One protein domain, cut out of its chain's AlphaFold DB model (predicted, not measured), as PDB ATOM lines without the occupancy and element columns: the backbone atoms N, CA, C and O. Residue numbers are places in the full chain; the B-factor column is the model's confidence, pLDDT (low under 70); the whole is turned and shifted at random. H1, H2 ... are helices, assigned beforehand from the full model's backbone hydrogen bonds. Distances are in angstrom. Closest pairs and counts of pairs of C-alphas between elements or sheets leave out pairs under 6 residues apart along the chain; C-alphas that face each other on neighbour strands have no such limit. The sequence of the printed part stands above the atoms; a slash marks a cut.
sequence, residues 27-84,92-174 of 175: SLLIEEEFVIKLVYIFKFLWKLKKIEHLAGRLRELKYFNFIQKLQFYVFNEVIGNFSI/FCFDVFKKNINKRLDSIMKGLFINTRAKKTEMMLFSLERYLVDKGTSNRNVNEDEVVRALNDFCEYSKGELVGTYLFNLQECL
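What this domain is: This is residues 27 to 84 and 92 to 174 of the 175 residues of an uncharacterized protein of Vittaforma corneae (strain ATCC 50505) (UniProt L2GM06). Along long H1, H2 folds back over the later half and H3 packs on the earlier, an elongated up-and-down bundle. H4, in a hairpin with H5, packs on H1, and H6 on H2. The printed part has 141 residues with six named helices, all helix, only just compact, close to loose: radius of gyration of the C-alphas 17.0 A, spans 60 by 32 by 24 A.

How they stand to each other: H1, residues 32 to 58, touches H2, residues 61 to 79, at a shallow tilt of 26 degrees, closest C-alphas Ala 55 and Phe 64, 5.3 A. It touches H3, 94 to 112, and H4, 120 to 136. H5, 145 to 158, touches H4, and H6, 170 to 174, touches H2. Every O i to N i+4 pair is within hydrogen-bond range but for H2, 14 of 15, and H6, 0 of 1, with 2 of 2 O i to N i+3.

Where its parts are: H1 begins at (20.187, -35.048, -20.318).

The domain as a whole: Residues 85 to 91 are cut out, a 13.2 A gap.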
ATOM      1  N   SER A  27      20.906 -37.609 -30.353       83.19
ATOM      2  CA  SER A  27      20.186 -37.754 -29.082       83.19
ATOM      3  C   SER A  27      20.430 -39.089 -28.364       83.19
ATOM      4  O   SER A  27      20.184 -39.180 -27.166       83.19
ATOM      5  N   LEU A  28      20.945 -40.119 -29.053       80.81
ATOM      6  CA  LEU A  28      21.393 -41.354 -28.404       80.81
ATOM      7  C   LEU A  28      22.722 -41.175 -27.673       80.81
ATOM      8  O   LEU A  28      22.979 -41.898 -26.718       80.81
ATOM      9  N   LEU A  29      23.570 -40.254 -28.134       75.81
ATOM     10  CA  LEU A  29      24.892 -39.976 -27.575       75.81
ATOM     11  C   LEU A  29      24.826 -38.986 -26.418       75.81
ATOM     12  O   LEU A  29      25.498 -39.169 -25.406       75.81
ATOM     13  N   ILE A  30      24.033 -37.932 -26.592       81.94
ATOM     14  CA  ILE A  30      23.973 -36.822 -25.655       81.94
ATOM     15  C   ILE A  30      22.769 -37.001 -24.737       81.94
ATOM     16  O   ILE A  30      21.624 -36.744 -25.109       81.94
ATOM     17  N   GLU A  31      23.062 -37.441 -23.520       83.12
ATOM     18  CA  GLU A  31      22.079 -37.607 -22.456       83.12
ATOM     19  C   GLU A  31      21.761 -36.275 -21.765       83.12
ATOM     20  O   GLU A  31      22.524 -35.308 -21.825       83.12
ATOM     21  N   GLU A  32      20.631 -36.229 -21.066       83.88
ATOM     22  CA  GLU A  32      20.187 -35.048 -20.318       83.88
ATOM     23  C   GLU A  32      21.245 -34.562 -19.312       83.88
ATOM     24  O   GLU A  32      21.512 -33.365 -19.219       83.88
ATOM     25  N   GLU A  33      21.917 -35.489 -18.624       84.69
ATOM     26  CA  GLU A  33      22.987 -35.184 -17.668       84.69
ATOM     27  C   GLU A  33      24.150 -34.414 -18.316       84.69
ATOM     28  O   GLU A  33      24.663 -33.451 -17.739       84.69
ATOM     29  N   PHE A  34      24.539 -34.791 -19.537       85.81
ATOM     30  CA  PHE A  34      25.576 -34.094 -20.297       85.81
ATOM     31  C   PHE A  34      25.162 -32.643 -20.569       85.81
ATOM     32  O   PHE A  34      25.945 -31.715 -20.346       85.81
ATOM     33  N   VAL A  35      23.916 -32.434 -21.007       87.00
ATOM     34  CA  VAL A  35      23.382 -31.095 -21.295       87.00
ATOM     35  C   VAL A  35      23.337 -30.253 -20.025       87.00
ATOM     36  O   VAL A  35      23.768 -29.101 -20.042       87.00
ATOM     37  N   ILE A  36      22.889 -30.826 -18.908       86.81
ATOM     38  CA  ILE A  36      22.849 -30.144 -17.611       86.81
ATOM     39  C   ILE A  36      24.251 -29.668 -17.205       86.81
ATOM     40  O   ILE A  36      24.421 -28.496 -16.865       86.81
ATOM     41  N   LYS A  37      25.273 -30.530 -17.295       88.44
ATOM     42  CA  LYS A  37      26.668 -30.163 -16.985       88.44
ATOM     43  C   LYS A  37      27.168 -29.021 -17.868       88.44
ATOM     44  O   LYS A  37      27.746 -28.067 -17.351       88.44
ATOM     45  N   LEU A  38      26.892 -29.064 -19.174       88.31
ATOM     46  CA  LEU A  38      27.233 -27.967 -20.085       88.31
ATOM     47  C   LEU A  38      26.540 -26.654 -19.709       88.31
ATOM     48  O   LEU A  38      27.175 -25.603 -19.745       88.31
ATOM     49  N   VAL A  39      25.264 -26.699 -19.318       88.31
ATOM     50  CA  VAL A  39      24.530 -25.507 -18.872       88.31
ATOM     51  C   VAL A  39      25.164 -24.914 -17.613       88.31
ATOM     52  O   VAL A  39      25.317 -23.697 -17.535       88.31
ATOM     53  N   TYR A  40      25.578 -25.737 -16.646       87.38
ATOM     54  CA  TYR A  40      26.279 -25.252 -15.452       87.38
ATOM     55  C   TYR A  40      27.634 -24.619 -15.781       87.38
ATOM     56  O   TYR A  40      27.914 -23.514 -15.310       87.38
ATOM     57  N   ILE A  41      28.439 -25.272 -16.624       89.50
ATOM     58  CA  ILE A  41      29.715 -24.727 -17.113       89.50
ATOM     59  C   ILE A  41      29.477 -23.376 -17.791       89.50
ATOM     60  O   ILE A  41      30.131 -22.386 -17.464       89.50
ATOM     61  N   PHE A  42      28.496 -23.305 -18.691       90.12
ATOM     62  CA  PHE A  42      28.147 -22.074 -19.387       90.12
ATOM     63  C   PHE A  42      27.727 -20.963 -18.421       90.12
ATOM     64  O   PHE A  42      28.241 -19.852 -18.524       90.12
ATOM     65  N   LYS A  43      26.841 -21.244 -17.456       88.12
ATOM     66  CA  LYS A  43      26.398 -20.254 -16.460       88.12
ATOM     67  C   LYS A  43      27.570 -19.700 -15.652       88.12
ATOM     68  O   LYS A  43      27.629 -18.496 -15.410       88.12
ATOM     69  N   PHE A  44      28.519 -20.555 -15.274       90.06
ATOM     70  CA  PHE A  44      29.730 -20.134 -14.579       90.06
ATOM     71  C   PHE A  44      30.593 -19.203 -15.443       90.06
ATOM     72  O   PHE A  44      30.943 -18.101 -15.014       90.06
ATOM     73  N   LEU A  45      30.889 -19.606 -16.684       91.31
ATOM     74  CA  LEU A  45      31.675 -18.803 -17.627       91.31
ATOM     75  C   LEU A  45      30.998 -17.465 -17.947       91.31
ATOM     76  O   LEU A  45      31.657 -16.425 -17.998       91.31
ATOM     77  N   TRP A  46      29.676 -17.480 -18.113       90.94
ATOM     78  CA  TRP A  46      28.870 -16.285 -18.325       90.94
ATOM     79  C   TRP A  46      28.996 -15.318 -17.149       90.94
ATOM     80  O   TRP A  46      29.270 -14.135 -17.348       90.94
ATOM     81  N   LYS A  47      28.879 -15.826 -15.916       90.69
ATOM     82  CA  LYS A  47      29.044 -15.023 -14.702       90.69
ATOM     83  C   LYS A  47      30.433 -14.387 -14.628       90.69
ATOM     84  O   LYS A  47      30.532 -13.192 -14.359       90.69
ATOM     85  N   LEU A  48      31.498 -15.131 -14.942       92.75
ATOM     86  CA  LEU A  48      32.855 -14.574 -15.007       92.75
ATOM     87  C   LEU A  48      32.970 -13.434 -16.022       92.75
ATOM     88  O   LEU A  48      33.544 -12.392 -15.705       92.75
ATOM     89  N   LYS A  49      32.415 -13.604 -17.227       93.25
ATOM     90  CA  LYS A  49      32.436 -12.559 -18.262       93.25
ATOM     91  C   LYS A  49      31.604 -11.338 -17.894       93.25
ATOM     92  O   LYS A  49      32.031 -10.212 -18.142       93.25
ATOM     93  N   LYS A  50      30.457 -11.538 -17.251       92.62
ATOM     94  CA  LYS A  50      29.626 -10.448 -16.739       92.62
ATOM     95  C   LYS A  50      30.373  -9.617 -15.697       92.62
ATOM     96  O   LYS A  50      30.403  -8.394 -15.805       92.62
ATOM     97  N   ILE A  51      31.007 -10.268 -14.722       94.06
ATOM     98  CA  ILE A  51      31.778  -9.585 -13.675       94.06
ATOM     99  C   ILE A  51      32.981  -8.850 -14.280       94.06
ATOM    100  O   ILE A  51      33.200  -7.692 -13.939       94.06
ATOM    101  N   GLU A  52      33.716  -9.469 -15.211       94.38
ATOM    102  CA  GLU A  52      34.816  -8.813 -15.935       94.38
ATOM    103  C   GLU A  52      34.342  -7.526 -16.622       94.38
ATOM    104  O   GLU A  52      34.945  -6.464 -16.457       94.38
ATOM    105  N   HIS A  53      33.225  -7.605 -17.352       93.81
ATOM    106  CA  HIS A  53      32.648  -6.459 -18.044       93.81
ATOM    107  C   HIS A  53      32.233  -5.347 -17.069       93.81
ATOM    108  O   HIS A  53      32.533  -4.175 -17.302       93.81
ATOM    109  N   LEU A  54      31.575  -5.701 -15.957       93.62
ATOM    110  CA  LEU A  54      31.176  -4.744 -14.923       93.62
ATOM    111  C   LEU A  54      32.389  -4.071 -14.269       93.62
ATOM    112  O   LEU A  54      32.414  -2.845 -14.162       93.62
ATOM    113  N   ALA A  55      33.401  -4.849 -13.879       93.94
ATOM    114  CA  ALA A  55      34.623  -4.338 -13.267       93.94
ATOM    115  C   ALA A  55      35.370  -3.395 -14.220       93.94
ATOM    116  O   ALA A  55      35.761  -2.299 -13.818       93.94
ATOM    117  N   GLY A  56      35.492  -3.767 -15.499       92.94
ATOM    118  CA  GLY A  56      36.105  -2.925 -16.526       92.94
ATOM    119  C   GLY A  56      35.344  -1.614 -16.746       92.94
ATOM    120  O   GLY A  56      35.948  -0.542 -16.777       92.94
ATOM    121  N   ARG A  57      34.007  -1.668 -16.818       94.25
ATOM    122  CA  ARG A  57      33.157  -0.477 -16.987       94.25
ATOM    123  C   ARG A  57      33.272   0.494 -15.810       94.25
ATOM    124  O   ARG A  57      33.274   1.705 -16.020       94.25
ATOM    125  N   LEU A  58      33.368  -0.032 -14.590       92.69
ATOM    126  CA  LEU A  58      33.500   0.755 -13.359       92.69
ATOM    127  C   LEU A  58      34.948   1.134 -13.028       92.69
ATOM    128  O   LEU A  58      35.167   1.889 -12.088       92.69
ATOM    129  N   ARG A  59      35.921   0.662 -13.821       92.12
ATOM    130  CA  ARG A  59      37.364   0.870 -13.618       92.12
ATOM    131  C   ARG A  59      37.882   0.302 -12.290       92.12
ATOM    132  O   ARG A  59      38.850   0.805 -11.727       92.12
ATOM    133  N   GLU A  60      37.281  -0.789 -11.822       91.38
ATOM    134  CA  GLU A  60      37.720  -1.530 -10.636       91.38
ATOM    135  C   GLU A  60      38.876  -2.478 -10.982       91.38
ATOM    136  O   GLU A  60      38.691  -3.688 -11.129       91.38
ATOM    137  N   LEU A  61      40.080  -1.918 -11.131       89.44
ATOM    138  CA  LEU A  61      41.251  -2.643 -11.640       89.44
ATOM    139  C   LEU A  61      41.602  -3.900 -10.828       89.44
ATOM    140  O   LEU A  61      41.904  -4.929 -11.425       89.44
ATOM    141  N   LYS A  62      41.501  -3.855  -9.491       89.31
ATOM    142  CA  LYS A  62      41.778  -5.016  -8.621       89.31
ATOM    143  C   LYS A  62      40.901  -6.225  -8.966       89.31
ATOM    144  O   LYS A  62      41.394  -7.326  -9.201       89.31
ATOM    145  N   TYR A  63      39.594  -6.008  -9.097       90.88
ATOM    146  CA  TYR A  63      38.638  -7.075  -9.389       90.88
ATOM    147  C   TYR A  63      38.690  -7.503 -10.847       90.88
ATOM    148  O   TYR A  63      38.509  -8.680 -11.148       90.88
ATOM    149  N   PHE A  64      38.979  -6.568 -11.748       92.00
ATOM    150  CA  PHE A  64      39.224  -6.882 -13.145       92.00
ATOM    151  C   PHE A  64      40.417  -7.840 -13.293       92.00
ATOM    152  O   PHE A  64      40.262  -8.922 -13.857       92.00
ATOM    153  N   ASN A  65      41.567  -7.508 -12.700       90.31
ATOM    154  CA  ASN A  65      42.773  -8.342 -12.732       90.31
ATOM    155  C   ASN A  65      42.544  -9.708 -12.076       90.31
ATOM    156  O   ASN A  65      42.944 -10.739 -12.620       90.31
ATOM    157  N   PHE A  66      41.855  -9.728 -10.931       90.25
ATOM    158  CA  PHE A  66      41.465 -10.963 -10.254       90.25
ATOM    159  C   PHE A  66      40.643 -11.881 -11.174       90.25
ATOM    160  O   PHE A  66      40.964 -13.061 -11.327       90.25
ATOM    161  N   ILE A  67      39.612 -11.342 -11.833       92.06
ATOM    162  CA  ILE A  67      38.748 -12.129 -12.721       92.06
ATOM    163  C   ILE A  67      39.495 -12.580 -13.971       92.06
ATOM    164  O   ILE A  67      39.306 -13.716 -14.397       92.06
ATOM    165  N   GLN A  68      40.379 -11.755 -14.533       90.81
ATOM    166  CA  GLN A  68      41.216 -12.170 -15.658       90.81
ATOM    167  C   GLN A  68      42.129 -13.344 -15.296       90.81
ATOM    168  O   GLN A  68      42.229 -14.301 -16.061       90.81
ATOM    169  N   LYS A  69      42.739 -13.322 -14.107       90.12
ATOM    170  CA  LYS A  69      43.563 -14.435 -13.616       90.12
ATOM    171  C   LYS A  69      42.736 -15.704 -13.407       90.12
ATOM    172  O   LYS A  69      43.160 -16.787 -13.809       90.12
ATOM    173  N   LEU A  70      41.523 -15.570 -12.866       89.94
ATOM    174  CA  LEU A  70      40.588 -16.685 -12.722       89.94
ATOM    175  C   LEU A  70      40.167 -17.265 -14.078       89.94
ATOM    176  O   LEU A  70      40.160 -18.479 -14.256       89.94
ATOM    177  N   GLN A  71      39.872 -16.413 -15.060       91.25
ATOM    178  CA  GLN A  71      39.569 -16.853 -16.419       91.25
ATOM    179  C   GLN A  71      40.757 -17.564 -17.066       91.25
ATOM    180  O   GLN A  71      40.566 -18.594 -17.705       91.25
ATOM    181  N   PHE A  72      41.975 -17.053 -16.885       90.19
ATOM    182  CA  PHE A  72      43.180 -17.677 -17.422       90.19
ATOM    183  C   PHE A  72      43.371 -19.099 -16.881       90.19
ATOM    184  O   PHE A  72      43.605 -20.020 -17.660       90.19
ATOM    185  N   TYR A  73      43.187 -19.298 -15.572       89.69
ATOM    186  CA  TYR A  73      43.158 -20.629 -14.960       89.69
ATOM    187  C   TYR A  73      42.068 -21.516 -15.579       89.69
ATOM    188  O   TYR A  73      42.340 -22.631 -16.023       89.69
ATOM    189  N   VAL A  74      40.836 -21.008 -15.676       90.62
ATOM    190  CA  VAL A  74      39.711 -21.773 -16.230       90.62
ATOM    191  C   VAL A  74      39.985 -22.213 -17.668       90.62
ATOM    192  O   VAL A  74      39.784 -23.376 -18.002       90.62
ATOM    193  N   PHE A  75      40.455 -21.315 -18.530       90.38
ATOM    194  CA  PHE A  75      40.650 -21.640 -19.939       90.38
ATOM    195  C   PHE A  75      41.895 -22.483 -20.197       90.38
ATOM    196  O   PHE A  75      41.823 -23.371 -21.038       90.38
ATOM    197  N   ASN A  76      43.000 -22.267 -19.481       88.50
ATOM    198  CA  ASN A  76      44.244 -22.989 -19.758       88.50
ATOM    199  C   ASN A  76      44.382 -24.287 -18.961       88.50
ATOM    200  O   ASN A  76      44.827 -25.287 -19.514       88.50
ATOM    201  N   GLU A  77      43.982 -24.307 -17.690       86.38
ATOM    202  CA  GLU A  77      44.161 -25.488 -16.837       86.38
ATOM    203  C   GLU A  77      42.914 -26.368 -16.779       86.38
ATOM    204  O   GLU A  77      43.020 -27.593 -16.855       86.38
ATOM    205  N   VAL A  78      41.727 -25.763 -16.661       88.12
ATOM    206  CA  VAL A  78      40.486 -26.533 -16.487       88.12
ATOM    207  C   VAL A  78      39.936 -27.005 -17.833       88.12
ATOM    208  O   VAL A  78      39.673 -28.192 -18.015       88.12
ATOM    209  N   ILE A  79      39.764 -26.083 -18.783       87.69
ATOM    210  CA  ILE A  79      39.185 -26.361 -20.105       87.69
ATOM    211  C   ILE A  79      40.267 -26.752 -21.113       87.69
ATOM    212  O   ILE A  79      40.033 -27.645 -21.919       87.69
ATOM    213  N   GLY A  80      41.448 -26.133 -21.070       81.31
ATOM    214  CA  GLY A  80      42.526 -26.362 -22.042       81.31
ATOM    215  C   GLY A  80      42.998 -27.817 -22.102       81.31
ATOM    216  O   GLY A  80      43.421 -28.292 -23.151       81.31
ATOM    217  N   ASN A  81      42.816 -28.561 -21.010       72.56
ATOM    218  CA  ASN A  81      43.107 -29.990 -20.916       72.56
ATOM    219  C   ASN A  81      41.950 -30.902 -21.382       72.56
ATOM    220  O   ASN A  81      42.007 -32.126 -21.215       72.56
ATOM    221  N   PHE A  82      40.881 -30.342 -21.956       75.62
ATOM    222  CA  PHE A  82      39.756 -31.093 -22.507       75.62
ATOM    223  C   PHE A  82      40.105 -31.643 -23.895       75.62
ATOM    224  O   PHE A  82      39.697 -31.113 -24.925       75.62
ATOM    225  N   SER A  83      40.867 -32.735 -23.917       71.06
ATOM    226  CA  SER A  83      41.035 -33.558 -25.113       71.06
ATOM    227  C   SER A  83      40.073 -34.747 -25.065       71.06
ATOM    228  O   SER A  83      40.025 -35.485 -24.072       71.06
ATOM    229  N   ILE A  84      39.292 -34.919 -26.133       70.81
ATOM    230  CA  ILE A  84      38.517 -36.134 -26.384       70.81
ATOM    231  C   ILE A  84      39.314 -36.954 -27.390       70.81
ATOM    232  O   ILE A  84      39.384 -36.613 -28.569       70.81
ATOM    233  N   PHE A  92      35.230 -48.908 -31.433       78.00
ATOM    234  CA  PHE A  92      34.378 -47.855 -30.896       78.00
ATOM    235  C   PHE A  92      33.213 -48.431 -30.083       78.00
ATOM    236  O   PHE A  92      32.244 -48.972 -30.614       78.00
ATOM    237  N   CYS A  93      33.284 -48.256 -28.763       82.69
ATOM    238  CA  CYS A  93      32.198 -48.579 -27.850       82.69
ATOM    239  C   CYS A  93      31.486 -47.297 -27.398       82.69
ATOM    240  O   CYS A  93      32.058 -46.470 -26.680       82.69
ATOM    241  N   PHE A  94      30.215 -47.160 -27.789       81.62
ATOM    242  CA  PHE A  94      29.368 -46.004 -27.471       81.62
ATOM    243  C   PHE A  94      29.295 -45.708 -25.965       81.62
ATOM    244  O   PHE A  94      29.414 -44.551 -25.559       81.62
ATOM    245  N   ASP A  95      29.161 -46.737 -25.128       83.62
ATOM    246  CA  ASP A  95      29.050 -46.566 -23.676       83.62
ATOM    247  C   ASP A  95      30.359 -46.076 -23.049       83.62
ATOM    248  O   ASP A  95      30.360 -45.220 -22.161       83.62
ATOM    249  N   VAL A  96      31.497 -46.572 -23.546       84.31
ATOM    250  CA  VAL A  96      32.825 -46.125 -23.102       84.31
ATOM    251  C   VAL A  96      33.045 -44.667 -23.488       84.31
ATOM    252  O   VAL A  96      33.487 -43.872 -22.657       84.31
ATOM    253  N   PHE A  97      32.678 -44.288 -24.713       84.06
ATOM    254  CA  PHE A  97      32.764 -42.910 -25.185       84.06
ATOM    255  C   PHE A  97      31.925 -41.955 -24.323       84.06
ATOM    256  O   PHE A  97      32.450 -40.963 -23.810       84.06
ATOM    257  N   LYS A  98      30.651 -42.292 -24.070       85.56
ATOM    258  CA  LYS A  98      29.770 -41.522 -23.177       85.56
ATOM    259  C   LYS A  98      30.363 -41.359 -21.784       85.56
ATOM    260  O   LYS A  98      30.422 -40.250 -21.250       85.56
ATOM    261  N   LYS A  99      30.836 -42.460 -21.194       86.00
ATOM    262  CA  LYS A  99      31.441 -42.458 -19.860       86.00
ATOM    263  C   LYS A  99      32.686 -41.575 -19.806       86.00
ATOM    264  O   LYS A  99      32.865 -40.838 -18.837       86.00
ATOM    265  N   ASN A 100      33.521 -41.615 -20.842       86.19
ATOM    266  CA  ASN A 100      34.721 -40.787 -20.932       86.19
ATOM    267  C   ASN A 100      34.373 -39.300 -21.012       86.19
ATOM    268  O   ASN A 100      34.926 -38.510 -20.248       86.19
ATOM    269  N   ILE A 101      33.417 -38.925 -21.862       86.81
ATOM    270  CA  ILE A 101      32.940 -37.543 -21.961       86.81
ATOM    271  C   ILE A 101      32.368 -37.055 -20.628       86.81
ATOM    272  O   ILE A 101      32.767 -35.996 -20.142       86.81
ATOM    273  N   ASN A 102      31.476 -37.829 -20.002       87.19
ATOM    274  CA  ASN A 102      30.882 -37.453 -18.720       87.19
ATOM    275  C   ASN A 102      31.948 -37.284 -17.631       87.19
ATOM    276  O   ASN A 102      31.944 -36.276 -16.929       87.19
ATOM    277  N   LYS A 103      32.927 -38.196 -17.559       88.50
ATOM    278  CA  LYS A 103      34.063 -38.089 -16.631       88.50
ATOM    279  C   LYS A 103      34.886 -36.818 -16.867       88.50
ATOM    280  O   LYS A 103      35.361 -36.210 -15.908       88.50
ATOM    281  N   ARG A 104      35.074 -36.409 -18.124       88.00
ATOM    282  CA  ARG A 104      35.785 -35.166 -18.465       88.00
ATOM    283  C   ARG A 104      34.983 -33.932 -18.059       88.00
ATOM    284  O   ARG A 104      35.551 -33.036 -17.443       88.00
ATOM    285  N   LEU A 105      33.678 -33.908 -18.323       89.62
ATOM    286  CA  LEU A 105      32.795 -32.834 -17.859       89.62
ATOM    287  C   LEU A 105      32.763 -32.731 -16.331       89.62
ATOM    288  O   LEU A 105      32.823 -31.627 -15.800       89.62
ATOM    289  N   ASP A 106      32.753 -33.859 -15.618       89.62
ATOM    290  CA  ASP A 106      32.849 -33.876 -14.155       89.62
ATOM    291  C   ASP A 106      34.178 -33.301 -13.663       89.62
ATOM    292  O   ASP A 106      34.219 -32.599 -12.654       89.62
ATOM    293  N   SER A 107      35.272 -33.572 -14.378       88.94
ATOM    294  CA  SER A 107      36.580 -32.981 -14.086       88.94
ATOM    295  C   SER A 107      36.573 -31.467 -14.292       88.94
ATOM    296  O   SER A 107      37.081 -30.748 -13.434       88.94
ATOM    297  N   ILE A 108      35.966 -30.977 -15.381       90.31
ATOM    298  CA  ILE A 108      35.796 -29.537 -15.618       90.31
ATOM    299  C   ILE A 108      34.972 -28.926 -14.488       90.31
ATOM    300  O   ILE A 108      35.407 -27.967 -13.865       90.31
ATOM    301  N   MET A 109      33.810 -29.503 -14.175       89.50
ATOM    302  CA  MET A 109      32.935 -29.017 -13.108       89.50
ATOM    303  C   MET A 109      33.670 -28.921 -11.767       89.50
ATOM    304  O   MET A 109      33.568 -27.904 -11.086       89.50
ATOM    305  N   LYS A 110      34.471 -29.930 -11.409       86.81
ATOM    306  CA  LYS A 110      35.313 -29.884 -10.204       86.81
ATOM    307  C   LYS A 110      36.352 -28.761 -10.254       86.81
ATOM    308  O   LYS A 110      36.542 -28.089  -9.249       86.81
ATOM    309  N   GLY A 111      36.992 -28.547 -11.404       85.44
ATOM    310  CA  GLY A 111      37.986 -27.485 -11.582       85.44
ATOM    311  C   GLY A 111      37.396 -26.072 -11.567       85.44
ATOM    312  O   GLY A 111      38.047 -25.156 -11.071       85.44
ATOM    313  N   LEU A 112      36.168 -25.886 -12.068       87.25
ATOM    314  CA  LEU A 112      35.448 -24.604 -12.026       87.25
ATOM    315  C   LEU A 112      34.960 -24.275 -10.612       87.25
ATOM    316  O   LEU A 112      35.135 -23.160 -10.127       87.25
ATOM    317  N   PHE A 113      34.349 -25.253  -9.944       82.81
ATOM    318  CA  PHE A 113      33.808 -25.113  -8.597       82.81
ATOM    319  C   PHE A 113      34.791 -25.673  -7.572       82.81
ATOM    320  O   PHE A 113      34.489 -26.645  -6.866       82.81
ATOM    321  N   ILE A 114      35.955 -25.017  -7.497       71.88
ATOM    322  CA  ILE A 114      36.974 -25.252  -6.469       71.88
ATOM    323  C   ILE A 114      36.275 -25.260  -5.108       71.88
ATOM    324  O   ILE A 114      35.438 -24.393  -4.822       71.88
ATOM    325  N   ASN A 115      36.562 -26.282  -4.305       63.22
ATOM    326  CA  ASN A 115      35.891 -26.527  -3.033       63.22
ATOM    327  C   ASN A 115      34.345 -26.600  -3.133       63.22
ATOM    328  O   ASN A 115      33.589 -25.859  -2.492       63.22
ATOM    329  N   THR A 116      33.858 -27.549  -3.937       62.34
ATOM    330  CA  THR A 116      32.431 -27.753  -4.262       62.34
ATOM    331  C   THR A 116      31.544 -27.959  -3.024       62.34
ATOM    332  O   THR A 116      30.354 -27.654  -3.053       62.34
ATOM    333  N   ARG A 117      32.111 -28.449  -1.909       62.59
ATOM    334  CA  ARG A 117      31.381 -28.680  -0.648       62.59
ATOM    335  C   ARG A 117      30.981 -27.390   0.065       62.59
ATOM    336  O   ARG A 117      29.950 -27.375   0.729       62.59
ATOM    337  N   ALA A 118      31.775 -26.330  -0.063       62.53
ATOM    338  CA  ALA A 118      31.573 -25.095   0.686       62.53
ATOM    339  C   ALA A 118      30.946 -23.965  -0.150       62.53
ATOM    340  O   ALA A 118      30.732 -22.875   0.377       62.53
ATOM    341  N   LYS A 119      30.674 -24.201  -1.447       79.00
ATOM    342  CA  LYS A 119      30.131 -23.214  -2.407       79.00
ATOM    343  C   LYS A 119      30.875 -21.866  -2.410       79.00
ATOM    344  O   LYS A 119      30.327 -20.848  -2.829       79.00
ATOM    345  N   LYS A 120      32.139 -21.840  -1.971       83.94
ATOM    346  CA  LYS A 120      32.897 -20.598  -1.755       83.94
ATOM    347  C   LYS A 120      33.133 -19.840  -3.052       83.94
ATOM    348  O   LYS A 120      32.981 -18.625  -3.067       83.94
ATOM    349  N   THR A 121      33.395 -20.552  -4.146       84.81
ATOM    350  CA  THR A 121      33.528 -19.950  -5.479       84.81
ATOM    351  C   THR A 121      32.248 -19.226  -5.904       84.81
ATOM    352  O   THR A 121      32.299 -18.082  -6.349       84.81
ATOM    353  N   GLU A 122      31.078 -19.846  -5.715       85.38
ATOM    354  CA  GLU A 122      29.793 -19.224  -6.061       85.38
ATOM    355  C   GLU A 122      29.495 -18.004  -5.194       85.38
ATOM    356  O   GLU A 122      29.086 -16.970  -5.729       85.38
ATOM    357  N   MET A 123      29.726 -18.118  -3.881       86.81
ATOM    358  CA  MET A 123      29.543 -17.026  -2.924       86.81
ATOM    359  C   MET A 123      30.449 -15.842  -3.260       86.81
ATOM    360  O   MET A 123      29.975 -14.715  -3.317       86.81
ATOM    361  N   MET A 124      31.724 -16.098  -3.555       90.62
ATOM    362  CA  MET A 124      32.697 -15.076  -3.939       90.62
ATOM    363  C   MET A 124      32.277 -14.348  -5.220       90.62
ATOM    364  O   MET A 124      32.199 -13.119  -5.228       90.62
ATOM    365  N   LEU A 125      31.900 -15.083  -6.272       91.12
ATOM    366  CA  LEU A 125      31.415 -14.472  -7.512       91.12
ATOM    367  C   LEU A 125      30.096 -13.714  -7.310       91.12
ATOM    368  O   LEU A 125      29.867 -12.703  -7.962       91.12
ATOM    369  N   PHE A 126      29.209 -14.195  -6.435       90.94
ATOM    370  CA  PHE A 126      27.947 -13.521  -6.124       90.94
ATOM    371  C   PHE A 126      28.164 -12.212  -5.360       90.94
ATOM    372  O   PHE A 126      27.628 -11.185  -5.771       90.94
ATOM    373  N   SER A 127      28.975 -12.228  -4.300       90.62
ATOM    374  CA  SER A 127      29.314 -11.023  -3.540       90.62
ATOM    375  C   SER A 127      29.966  -9.975  -4.436       90.62
ATOM    376  O   SER A 127      29.599  -8.803  -4.382       90.62
ATOM    377  N   LEU A 128      30.887 -10.397  -5.309       92.12
ATOM    378  CA  LEU A 128      31.561  -9.496  -6.235       92.12
ATOM    379  C   LEU A 128      30.605  -8.907  -7.283       92.12
ATOM    380  O   LEU A 128      30.627  -7.701  -7.520       92.12
ATOM    381  N   GLU A 129      29.744  -9.727  -7.893       92.44
ATOM    382  CA  GLU A 129      28.724  -9.242  -8.829       92.44
ATOM    383  C   GLU A 129      27.813  -8.209  -8.160       92.44
ATOM    384  O   GLU A 129      27.629  -7.117  -8.698       92.44
ATOM    385  N   ARG A 130      27.291  -8.528  -6.971       91.06
ATOM    386  CA  ARG A 130      26.407  -7.641  -6.212       91.06
ATOM    387  C   ARG A 130      27.078  -6.305  -5.910       91.06
ATOM    388  O   ARG A 130      26.500  -5.265  -6.205       91.06
ATOM    389  N   TYR A 131      28.312  -6.329  -5.410       91.62
ATOM    390  CA  TYR A 131      29.085  -5.117  -5.146       91.62
ATOM    391  C   TYR A 131      29.243  -4.243  -6.393       91.62
ATOM    392  O   TYR A 131      29.007  -3.037  -6.339       91.62
ATOM    393  N   LEU A 132      29.603  -4.837  -7.534       91.62
ATOM    394  CA  LEU A 132      29.777  -4.087  -8.779       91.62
ATOM    395  C   LEU A 132      28.445  -3.518  -9.288       91.62
ATOM    396  O   LEU A 132      28.406  -2.393  -9.781       91.62
ATOM    397  N   VAL A 133      27.342  -4.255  -9.154       91.50
ATOM    398  CA  VAL A 133      26.003  -3.760  -9.511       91.50
ATOM    399  C   VAL A 133      25.591  -2.592  -8.611       91.50
ATOM    400  O   VAL A 133      25.190  -1.540  -9.120       91.50
ATOM    401  N   ASP A 134      25.750  -2.723  -7.294       89.62
ATOM    402  CA  ASP A 134      25.403  -1.675  -6.326       89.62
ATOM    403  C   ASP A 134      26.264  -0.416  -6.534       89.62
ATOM    404  O   ASP A 134      25.759   0.711  -6.521       89.62
ATOM    405  N   LYS A 135      27.555  -0.595  -6.843       87.81
ATOM    406  CA  LYS A 135      28.465   0.497  -7.215       87.81
ATOM    407  C   LYS A 135      28.050   1.176  -8.519       87.81
ATOM    408  O   LYS A 135      28.027   2.403  -8.596       87.81
ATOM    409  N   GLY A 136      27.666   0.401  -9.532       87.50
ATOM    410  CA  GLY A 136      27.221   0.923 -10.825       87.50
ATOM    411  C   GLY A 136      25.880   1.660 -10.787       87.50
ATOM    412  O   GLY A 136      25.635   2.514 -11.634       87.50
ATOM    413  N   THR A 137      25.032   1.373  -9.800       88.31
ATOM    414  CA  THR A 137      23.737   2.047  -9.592       88.31
ATOM    415  C   THR A 137      23.835   3.300  -8.713       88.31
ATOM    416  O   THR A 137      22.820   3.930  -8.429       88.31
ATOM    417  N   SER A 138      25.053   3.723  -8.341       76.62
ATOM    418  CA  SER A 138      25.315   4.893  -7.481       76.62
ATOM    419  C   SER A 138      24.680   4.801  -6.090       76.62
ATOM    420  O   SER A 138      24.340   5.823  -5.482       76.62
ATOM    421  N   ASN A 139      24.523   3.585  -5.562       75.06
ATOM    422  CA  ASN A 139      24.069   3.401  -4.194       75.06
ATOM    423  C   ASN A 139      25.124   3.992  -3.233       75.06
ATOM    424  O   ASN A 139      26.316   3.734  -3.374       75.06
ATOM    425  N   ARG A 140      24.723   4.849  -2.286       62.94
ATOM    426  CA  ARG A 140      25.683   5.645  -1.485       62.94
ATOM    427  C   ARG A 140      26.376   4.852  -0.368       62.94
ATOM    428  O   ARG A 140      27.368   5.328   0.167       62.94
ATOM    429  N   ASN A 141      25.888   3.648  -0.061       67.62
ATOM    430  CA  ASN A 141      26.364   2.799   1.036       67.62
ATOM    431  C   ASN A 141      26.883   1.442   0.529       67.62
ATOM    432  O   ASN A 141      26.487   0.391   1.030       67.62
ATOM    433  N   VAL A 142      27.727   1.448  -0.503       76.12
ATOM    434  CA  VAL A 142      28.340   0.211  -1.004       76.12
ATOM    435  C   VAL A 142      29.444  -0.212  -0.042       76.12
ATOM    436  O   VAL A 142      30.486   0.437   0.030       76.12
ATOM    437  N   ASN A 143      29.206  -1.295   0.699       79.38
ATOM    438  CA  ASN A 143      30.210  -1.893   1.568       79.38
ATOM    439  C   ASN A 143      31.039  -2.931   0.795       79.38
ATOM    440  O   ASN A 143      30.494  -3.856   0.195       79.38
ATOM    441  N   GLU A 144      32.361  -2.782   0.827       87.12
ATOM    442  CA  GLU A 144      33.304  -3.725   0.230       87.12
ATOM    443  C   GLU A 144      33.650  -4.906   1.157       87.12
ATOM    444  O   GLU A 144      34.098  -5.952   0.686       87.12
ATOM    445  N   ASP A 145      33.401  -4.785   2.465       87.44
ATOM    446  CA  ASP A 145      33.811  -5.767   3.477       87.44
ATOM    447  C   ASP A 145      33.291  -7.179   3.179       87.44
ATOM    448  O   ASP A 145      33.977  -8.171   3.433       87.44
ATOM    449  N   GLU A 146      32.079  -7.288   2.625       86.81
ATOM    450  CA  GLU A 146      31.480  -8.572   2.247       86.81
ATOM    451  C   GLU A 146      32.241  -9.249   1.100       86.81
ATOM    452  O   GLU A 146      32.419 -10.470   1.109       86.81
ATOM    453  N   VAL A 147      32.721  -8.466   0.131       87.94
ATOM    454  CA  VAL A 147      33.512  -8.961  -1.003       87.94
ATOM    455  C   VAL A 147      34.881  -9.406  -0.522       87.94
ATOM    456  O   VAL A 147      35.306 -10.518  -0.833       87.94
ATOM    457  N   VAL A 148      35.548  -8.573   0.279       88.00
ATOM    458  CA  VAL A 148      36.869  -8.883   0.842       88.00
ATOM    459  C   VAL A 148      36.804 -10.146   1.698       88.00
ATOM    460  O   VAL A 148      37.636 -11.035   1.537       88.00
ATOM    461  N   ARG A 149      35.777 -10.288   2.546       88.38
ATOM    462  CA  ARG A 149      35.572 -11.504   3.342       88.38
ATOM    463  C   ARG A 149      35.366 -12.732   2.459       88.38
ATOM    464  O   ARG A 149      36.023 -13.741   2.676       88.38
ATOM    465  N   ALA A 150      34.502 -12.650   1.447       87.75
ATOM    466  CA  ALA A 150      34.241 -13.778   0.555       87.75
ATOM    467  C   ALA A 150      35.483 -14.192  -0.260       87.75
ATOM    468  O   ALA A 150      35.699 -15.380  -0.499       87.75
ATOM    469  N   LEU A 151      36.311 -13.226  -0.666       86.25
ATOM    470  CA  LEU A 151      37.575 -13.470  -1.362       86.25
ATOM    471  C   LEU A 151      38.632 -14.090  -0.444       86.25
ATOM    472  O   LEU A 151      39.302 -15.040  -0.851       86.25
ATOM    473  N   ASN A 152      38.762 -13.586   0.784       85.94
ATOM    474  CA  ASN A 152      39.685 -14.135   1.775       85.94
ATOM    475  C   ASN A 152      39.303 -15.568   2.140       85.94
ATOM    476  O   ASN A 152      40.151 -16.453   2.045       85.94
ATOM    477  N   ASP A 153      38.020 -15.816   2.419       86.38
ATOM    478  CA  ASP A 153      37.482 -17.160   2.617       86.38
ATOM    479  C   ASP A 153      37.844 -18.072   1.438       86.38
ATOM    480  O   ASP A 153      38.352 -19.174   1.623       86.38
ATOM    481  N   PHE A 154      37.606 -17.627   0.201       85.94
ATOM    482  CA  PHE A 154      37.939 -18.420  -0.978       85.94
ATOM    483  C   PHE A 154      39.437 -18.758  -1.043       85.94
ATOM    484  O   PHE A 154      39.791 -19.915  -1.279       85.94
ATOM    485  N   CYS A 155      40.313 -17.780  -0.803       82.31
ATOM    486  CA  CYS A 155      41.761 -17.976  -0.854       82.31
ATOM    487  C   CYS A 155      42.263 -18.909   0.257       82.31
ATOM    488  O   CYS A 155      43.097 -19.773  -0.007       82.31
ATOM    489  N   GLU A 156      41.753 -18.772   1.482       82.69
ATOM    490  CA  GLU A 156      42.136 -19.622   2.614       82.69
ATOM    491  C   GLU A 156      41.706 -21.073   2.403       82.69
ATOM    492  O   GLU A 156      42.519 -21.991   2.526       82.69
ATOM    493  N   TYR A 157      40.448 -21.285   2.014       78.50
ATOM    494  CA  TYR A 157      39.890 -22.624   1.821       78.50
ATOM    495  C   TYR A 157      40.436 -23.340   0.588       78.50
ATOM    496  O   TYR A 157      40.386 -24.568   0.529       78.50
ATOM    497  N   SER A 158      40.938 -22.591  -0.389       76.00
ATOM    498  CA  SER A 158      41.491 -23.159  -1.616       76.00
ATOM    499  C   SER A 158      43.014 -23.276  -1.558       76.00
ATOM    500  O   SER A 158      43.591 -23.930  -2.414       76.00
ATOM    501  N   LYS A 159      43.695 -22.719  -0.545       73.06
ATOM    502  CA  LYS A 159      45.163 -22.572  -0.510       73.06
ATOM    503  C   LYS A 159      45.939 -23.848  -0.852       73.06
ATOM    504  O   LYS A 159      46.940 -23.756  -1.549       73.06
ATOM    505  N   GLY A 160      45.475 -25.017  -0.401       70.88
ATOM    506  CA  GLY A 160      46.080 -26.312  -0.738       70.88
ATOM    507  C   GLY A 160      45.799 -26.792  -2.169       70.88
ATOM    508  O   GLY A 160      46.669 -27.397  -2.782       70.88
ATOM    509  N   GLU A 161      44.618 -26.489  -2.711       71.25
ATOM    510  CA  GLU A 161      44.204 -26.821  -4.085       71.25
ATOM    511  C   GLU A 161      44.801 -25.853  -5.126       71.25
ATOM    512  O   GLU A 161      44.928 -26.214  -6.291       71.25
ATOM    513  N   LEU A 162      45.199 -24.640  -4.718       70.25
ATOM    514  CA  LEU A 162      45.773 -23.619  -5.606       70.25
ATOM    515  C   LEU A 162      47.295 -23.754  -5.794       70.25
ATOM    516  O   LEU A 162      47.849 -23.119  -6.696       70.25
ATOM    517  N   VAL A 163      47.995 -24.550  -4.971       67.94
ATOM    518  CA  VAL A 163      49.451 -24.750  -5.104       67.94
ATOM    519  C   VAL A 163      49.777 -25.436  -6.429       67.94
ATOM    520  O   VAL A 163      49.288 -26.525  -6.705       67.94
ATOM    521  N   GLY A 164      50.632 -24.801  -7.237       64.00
ATOM    522  CA  GLY A 164      51.017 -25.301  -8.562       64.00
ATOM    523  C   GLY A 164      50.073 -24.899  -9.701       64.00
ATOM    524  O   GLY A 164      50.316 -25.298 -10.835       64.00
ATOM    525  N   THR A 165      49.049 -24.089  -9.418       75.88
ATOM    526  CA  THR A 165      48.143 -23.508 -10.425       75.88
ATOM    527  C   THR A 165      48.468 -22.031 -10.670       75.88
ATOM    528  O   THR A 165      49.104 -21.365  -9.844       75.88
ATOM    529  N   TYR A 166      47.944 -21.456 -11.752       74.56
ATOM    530  CA  TYR A 166      47.975 -20.019 -12.035       74.56
ATOM    531  C   TYR A 166      47.266 -19.174 -10.963       74.56
ATOM    532  O   TYR A 166      47.439 -17.954 -10.931       74.56
ATOM    533  N   LEU A 167      46.509 -19.793 -10.051       78.25
ATOM    534  CA  LEU A 167      45.856 -19.129  -8.925       78.25
ATOM    535  C   LEU A 167      46.706 -19.096  -7.643       78.25
ATOM    536  O   LEU A 167      46.260 -18.523  -6.653       78.25
ATOM    537  N   PHE A 168      47.926 -19.645  -7.627       72.19
ATOM    538  CA  PHE A 168      48.761 -19.706  -6.415       72.19
ATOM    539  C   PHE A 168      48.973 -18.335  -5.737       72.19
ATOM    540  O   PHE A 168      48.933 -18.228  -4.515       72.19
ATOM    541  N   ASN A 169      49.076 -17.271  -6.539       73.25
ATOM    542  CA  ASN A 169      49.234 -15.889  -6.077       73.25
ATOM    543  C   ASN A 169      47.958 -15.051  -6.271       73.25
ATOM    544  O   ASN A 169      48.016 -13.902  -6.711       73.25
ATOM    545  N   LEU A 170      46.769 -15.623  -6.077       75.94
ATOM    546  CA  LEU A 170      45.522 -14.892  -6.332       75.94
ATOM    547  C   LEU A 170      45.343 -13.677  -5.403       75.94
ATOM    548  O   LEU A 170      44.789 -12.665  -5.821       75.94
ATOM    549  N   GLN A 171      45.862 -13.762  -4.173       72.75
ATOM    550  CA  GLN A 171      45.797 -12.682  -3.179       72.75
ATOM    551  C   GLN A 171      46.569 -11.423  -3.598       72.75
ATOM    552  O   GLN A 171      46.171 -10.325  -3.226       72.75
ATOM    553  N   GLU A 172      47.622 -11.548  -4.413       75.56
ATOM    554  CA  GLU A 172      48.387 -10.396  -4.923       75.56
ATOM    555  C   GLU A 172      47.547  -9.507  -5.852       75.56
ATOM    556  O   GLU A 172      47.811  -8.320  -5.973       75.56
ATOM    557  N   CYS A 173      46.500 -10.052  -6.485       70.31
ATOM    558  CA  CYS A 173      45.592  -9.273  -7.333       70.31
ATOM    559  C   CYS A 173      44.598  -8.413  -6.534       70.31
ATOM    560  O   CYS A 173      43.847  -7.646  -7.135       70.31
ATOM    561  N   LEU A 174      44.554  -8.580  -5.209       69.62
ATOM    562  CA  LEU A 174      43.640  -7.878  -4.306       69.62
ATOM    563  C   LEU A 174      44.320  -6.747  -3.515       69.62
ATOM    564  O   LEU A 174      43.623  -6.050  -2.777       69.62
TER     565      LEU A 174